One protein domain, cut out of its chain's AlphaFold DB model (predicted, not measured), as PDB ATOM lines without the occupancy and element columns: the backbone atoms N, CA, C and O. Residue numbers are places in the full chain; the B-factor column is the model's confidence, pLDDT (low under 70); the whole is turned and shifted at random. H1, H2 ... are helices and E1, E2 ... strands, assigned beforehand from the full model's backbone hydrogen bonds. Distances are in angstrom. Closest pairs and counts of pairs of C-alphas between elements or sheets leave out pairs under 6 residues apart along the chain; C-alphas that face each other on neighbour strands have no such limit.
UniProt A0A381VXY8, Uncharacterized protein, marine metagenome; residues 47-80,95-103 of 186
ATOM      1  N   THR A  47     169.199 111.813  47.011       80.75
ATOM      2  CA  THR A  47     170.229 110.785  46.829       80.75
ATOM      3  C   THR A  47     171.050 111.148  45.603       80.75
ATOM      4  O   THR A  47     170.530 111.160  44.489       80.75
ATOM      5  N   ILE A  48     172.330 111.448  45.809       85.06
ATOM      6  CA  ILE A  48     173.301 111.698  44.740       85.06
ATOM      7  C   ILE A  48     174.298 110.539  44.698       85.06
ATOM      8  O   ILE A  48     174.667 110.002  45.743       85.06
ATOM      9  N   VAL A  49     174.726 110.133  43.504       90.69
ATOM     10  CA  VAL A  49     175.625 108.983  43.317       90.69
ATOM     11  C   VAL A  49     176.969 109.466  42.787       90.69
ATOM     12  O   VAL A  49     177.019 110.266  41.858       90.69
ATOM     13  N   CYS A  50     178.077 108.988  43.353       91.19
ATOM     14  CA  CYS A  50     179.387 109.240  42.757       91.19
ATOM     15  C   CYS A  50     179.696 108.177  41.692       91.19
ATOM     16  O   CYS A  50     179.287 107.022  41.819       91.19
ATOM     17  N   SER A  51     180.394 108.560  40.623       91.00
ATOM     18  CA  SER A  51     180.863 107.622  39.602       91.00
ATOM     19  C   SER A  51     182.246 108.007  39.074       91.00
ATOM     20  O   SER A  51     182.515 109.186  38.842       91.00
ATOM     21  N   ASP A  52     183.115 107.016  38.855       91.62
ATOM     22  CA  ASP A  52     184.465 107.210  38.295       91.62
ATOM     23  C   ASP A  52     184.459 107.560  36.800       91.62
ATOM     24  O   ASP A  52     185.453 108.059  36.276       91.62
ATOM     25  N   SER A  53     183.336 107.335  36.110       89.38
ATOM     26  CA  SER A  53     183.157 107.696  34.699       89.38
ATOM     27  C   SER A  53     182.806 109.171  34.484       89.38
ATOM     28  O   SER A  53     182.758 109.625  33.342       89.38
ATOM     29  N   VAL A  54     182.564 109.932  35.558       89.81
ATOM     30  CA  VAL A  54     182.259 111.365  35.487       89.81
ATOM     31  C   VAL A  54     183.522 112.179  35.748       89.81
ATOM     32  O   VAL A  54     184.213 112.001  36.757       89.81
ATOM     33  N   GLN A  55     183.812 113.103  34.833       90.12
ATOM     34  CA  GLN A  55     184.978 113.972  34.928       90.12
ATOM     35  C   GLN A  55     184.842 114.962  36.104       90.12
ATOM     36  O   GLN A  55     183.741 115.467  36.345       90.12
ATOM     37  N   PRO A  56     185.931 115.253  36.844       88.75
ATOM     38  CA  PRO A  56     185.899 116.218  37.941       88.75
ATOM     39  C   PRO A  56     185.370 117.590  37.512       88.75
ATOM     40  O   PRO A  56     185.647 118.050  36.404       88.75
ATOM     41  N   GLY A  57     184.611 118.243  38.390       84.38
ATOM     42  CA  GLY A  57     183.958 119.529  38.139       84.38
ATOM     43  C   GLY A  57     182.664 119.444  37.322       84.38
ATOM     44  O   GLY A  57     182.093 120.479  36.992       84.38
ATOM     45  N   THR A  58     182.188 118.237  37.002       84.94
ATOM     46  CA  THR A  58     180.967 118.017  36.213       84.94
ATOM     47  C   THR A  58     179.904 117.284  37.029       84.94
ATOM     48  O   THR A  58     180.199 116.334  37.758       84.94
ATOM     49  N   VAL A  59     178.647 117.701  36.867       87.38
ATOM     50  CA  VAL A  59     177.471 117.014  37.413       87.38
ATOM     51  C   VAL A  59     176.593 116.562  36.255       87.38
ATOM     52  O   VAL A  59     176.167 117.364  35.428       87.38
ATOM     53  N   VAL A  60     176.317 115.264  36.200       88.88
ATOM     54  CA  VAL A  60     175.422 114.646  35.227       88.88
ATOM     55  C   VAL A  60     174.032 114.547  35.845       88.88
ATOM     56  O   VAL A  60     173.828 113.876  36.859       88.88
ATOM     57  N   LEU A  61     173.059 115.200  35.212       88.75
ATOM     58  CA  LEU A  61     171.666 115.254  35.659       88.75
ATOM     59  C   LEU A  61     170.891 113.978  35.278       88.75
ATOM     60  O   LEU A  61     169.894 114.024  34.564       88.75
ATOM     61  N   THR A  62     171.372 112.816  35.723       85.69
ATOM     62  CA  THR A  62     170.624 111.549  35.667       85.69
ATOM     63  C   THR A  62     169.680 111.416  36.864       85.69
ATOM     64  O   THR A  62     169.692 112.241  37.772       85.69
ATOM     65  N   ASN A  63     168.874 110.355  36.898       84.00
ATOM     66  CA  ASN A  63     168.100 109.978  38.077       84.00
ATOM     67  C   ASN A  63     168.617 108.634  38.635       84.00
ATOM     68  O   ASN A  63     168.382 107.608  37.996       84.00
ATOM     69  N   PRO A  64     169.332 108.600  39.774       84.12
ATOM     70  CA  PRO A  64     169.807 109.741  40.565       84.12
ATOM     71  C   PRO A  64     170.948 110.508  39.866       84.12
ATOM     72  O   PRO A  64     171.629 109.946  38.996       84.12
ATOM     73  N   PRO A  65     171.178 111.787  40.219       88.75
ATOM     74  CA  PRO A  65     172.238 112.591  39.619       88.75
ATOM     75  C   PRO A  65     173.611 112.030  39.984       88.75
ATOM     76  O   PRO A  65     173.811 111.493  41.081       88.75
ATOM     77  N   LYS A  66     174.553 112.155  39.047       90.38
ATOM     78  CA  LYS A  66     175.905 111.608  39.162       90.38
ATOM     79  C   LYS A  66     176.961 112.703  39.132       90.38
ATOM     80  O   LYS A  66     176.844 113.661  38.381       90.38
ATOM     81  N   PHE A  67     178.019 112.546  39.911       91.94
ATOM     82  CA  PHE A  67     179.179 113.444  39.921       91.94
ATOM     83  C   PHE A  67     180.461 112.637  40.142       91.94
ATOM     84  O   PHE A  67     180.403 111.437  40.420       91.94
ATOM     85  N   SER A  68     181.626 113.267  39.996       92.69
ATOM     86  CA  SER A  68     182.904 112.557  40.105       92.69
ATOM     87  C   SER A  68     183.165 112.047  41.528       92.69
ATOM     88  O   SER A  68     183.084 112.811  42.492       92.69
ATOM     89  N   CYS A  69     183.565 110.776  41.682       92.00
ATOM     90  CA  CYS A  69     183.974 110.246  42.993       92.00
ATOM     91  C   CYS A  69     185.205 110.968  43.572       92.00
ATOM     92  O   CYS A  69     185.343 111.063  44.791       92.00
ATOM     93  N   LYS A  70     186.056 111.571  42.729       88.88
ATOM     94  CA  LYS A  70     187.177 112.412  43.189       88.88
ATOM     95  C   LYS A  70     186.692 113.684  43.888       88.88
ATOM     96  O   LYS A  70     187.233 114.071  44.923       88.88
ATOM     97  N   ASP A  71     185.640 114.300  43.356       87.50
ATOM     98  CA  ASP A  71     185.030 115.484  43.963       87.50
ATOM     99  C   ASP A  71     184.280 115.117  45.244       87.50
ATOM    100  O   ASP A  71     184.321 115.871  46.214       87.50
ATOM    101  N   TYR A  72     183.665 113.929  45.298       89.25
ATOM    102  CA  TYR A  72     183.077 113.397  46.530       89.25
ATOM    103  C   TYR A  72     184.116 113.211  47.637       89.25
ATOM    104  O   TYR A  72     183.903 113.635  48.775       89.25
ATOM    105  N   GLU A  73     185.260 112.605  47.321       88.56
ATOM    106  CA  GLU A  73     186.341 112.409  48.286       88.56
ATOM    107  C   GLU A  73     186.865 113.751  48.819       88.56
ATOM    108  O   GLU A  73     187.118 113.908  50.016       88.56
ATOM    109  N   LEU A  74     186.988 114.755  47.951       85.12
ATOM    110  CA  LEU A  74     187.379 116.095  48.369       85.12
ATOM    111  C   LEU A  74     186.302 116.762  49.238       85.12
ATOM    112  O   LEU A  74     186.619 117.296  50.302       85.12
ATOM    113  N   ALA A  75     185.040 116.710  48.812       83.25
ATOM    114  CA  ALA A  75     183.916 117.314  49.516       83.25
ATOM    115  C   ALA A  75     183.720 116.684  50.901       83.25
ATOM    116  O   ALA A  75     183.625 117.406  51.891       83.25
ATOM    117  N   SER A  76     183.755 115.353  51.004       84.62
ATOM    118  CA  SER A  76     183.652 114.625  52.278       84.62
ATOM    119  C   SER A  76     184.745 115.019  53.276       84.62
ATOM    120  O   SER A  76     184.461 115.169  54.461       84.62
ATOM    121  N   LYS A  77     185.971 115.290  52.808       82.94
ATOM    122  CA  LYS A  77     187.069 115.803  53.649       82.94
ATOM    123  C   LYS A  77     186.898 117.269  54.045       82.94
ATOM    124  O   LYS A  77     187.505 117.701  55.023       82.94
ATOM    125  N   MET A  78     186.123 118.047  53.288       80.38
ATOM    126  CA  MET A  78     185.778 119.429  53.629       80.38
ATOM    127  C   MET A  78     184.597 119.512  54.604       80.38
ATOM    128  O   MET A  78     184.525 120.474  55.377       80.38
ATOM    129  N   VAL A  79     183.700 118.521  54.625       81.44
ATOM    130  CA  VAL A  79     182.591 118.469  55.587       81.44
ATOM    131  C   VAL A  79     183.144 118.511  57.016       81.44
ATOM    132  O   VAL A  79     184.088 117.811  57.370       81.44
ATOM    133  N   GLY A  80     182.583 119.393  57.844       80.00
ATOM    134  CA  GLY A  80     183.017 119.582  59.233       80.00
ATOM    135  C   GLY A  80     184.287 120.423  59.418       80.00
ATOM    136  O   GLY A  80     184.634 120.743  60.551       80.00
ATOM    137  N   THR A  95     192.739 125.250  49.288       80.06
ATOM    138  CA  THR A  95     193.615 124.081  49.458       80.06
ATOM    139  C   THR A  95     194.631 124.297  50.582       80.06
ATOM    140  O   THR A  95     194.894 123.385  51.367       80.06
ATOM    141  N   GLY A  96     195.152 125.518  50.741       80.38
ATOM    142  CA  GLY A  96     196.007 125.892  51.867       80.38
ATOM    143  C   GLY A  96     195.286 125.867  53.221       80.38
ATOM    144  O   GLY A  96     195.869 125.457  54.228       80.38
ATOM    145  N   ALA A  97     194.020 126.288  53.283       80.31
ATOM    146  CA  ALA A  97     193.193 126.174  54.485       80.31
ATOM    147  C   ALA A  97     192.901 124.704  54.823       80.31
ATOM    148  O   ALA A  97     193.161 124.275  55.947       80.31
ATOM    149  N   LEU A  98     192.484 123.917  53.831       80.25
ATOM    150  CA  LEU A  98     192.192 122.495  53.981       80.25
ATOM    151  C   LEU A  98     193.416 121.716  54.480       80.25
ATOM    152  O   LEU A  98     193.330 120.993  55.471       80.25
ATOM    153  N   ARG A  99     194.597 121.929  53.881       81.69
ATOM    154  CA  ARG A  99     195.850 121.293  54.330       81.69
ATOM    155  C   ARG A  99     196.185 121.621  55.785       81.69
ATOM    156  O   ARG A  99     196.676 120.754  56.505       81.69
ATOM    157  N   ARG A 100     195.930 122.853  56.241       81.44
ATOM    158  CA  ARG A 100     196.162 123.245  57.643       81.44
ATOM    159  C   ARG A 100     195.221 122.518  58.597       81.44
ATOM    160  O   ARG A 100     195.674 122.085  59.655       81.44
ATOM    161  N   VAL A 101     193.952 122.363  58.225       81.00
ATOM    162  CA  VAL A 101     192.966 121.626  59.028       81.00
ATOM    163  C   VAL A 101     193.338 120.147  59.111       81.00
ATOM    164  O   VAL A 101     193.454 119.624  60.216       81.00
ATOM    165  N   ILE A 102     193.645 119.511  57.976       82.00
ATOM    166  CA  ILE A 102     194.038 118.094  57.922       82.00
ATOM    167  C   ILE A 102     195.307 117.827  58.748       82.00
ATOM    168  O   ILE A 102     195.386 116.850  59.485       82.00
ATOM    169  N   ARG A 103     196.316 118.707  58.688       82.50
ATOM    170  CA  ARG A 103     197.529 118.550  59.514       82.50
ATOM    171  C   ARG A 103     197.233 118.654  61.010       82.50
ATOM    172  O   ARG A 103     197.831 117.930  61.802       82.50
TER     173      ARG A 103
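This is residues 47 to 80 and 95 to 103 of the 186 residues of an uncharacterized protein of marine metagenome (UniProt A0A381VXY8). A tiny sheet of two parallel strands, E1 and E2, with the loop of residues 52 to 65, makes one end of an elongated model; H1 leads away from E2, and H2 lies beyond it at the other end, across a cut. The 43 printed residues run E1, E2, H1, H2, class mixed. The whole is loose, radius of gyration of the C-alphas 12.2 A, spanning 37 by 19 by 12 A.

E1, residues 49 to 51, and E2, residues 66 to 68, are parallel neighbours at 47 degrees; N 51 and O 67 are 2.9 A apart, within hydrogen-bond range. Residues 59 to 60 pair antiparallel with residues 66 to 67 of E2. A tight link joins E2 to H1, residues 69 to 78; the closest C-alphas of E1 and H1, Cys 50 and Cys 69, are 4.7 A apart. H2, residues 95 to 103, is close to H1 but not clearly touching, the closest C-alphas, Met 78 and Leu 98, being 7.1 A apart. H1 and H2 run the same way at a steep tilt of 66 degrees. In H1 and H2 every O i to N i+4 pair is within hydrogen-bond range.

E1 begins at C-alpha 49 (175.625, 108.983, 43.317) and measures 6.6 A, E2 7.1 A, H1 14.2 A; H2, 12.1 A, ends at C-alpha 103 (197.529, 118.550, 59.514).

Residues 81 to 94 are not printed; C-alphas 80 and 95 are 15.1 A apart. The link E1 to E2 is long. No printed residue has pLDDT under 70.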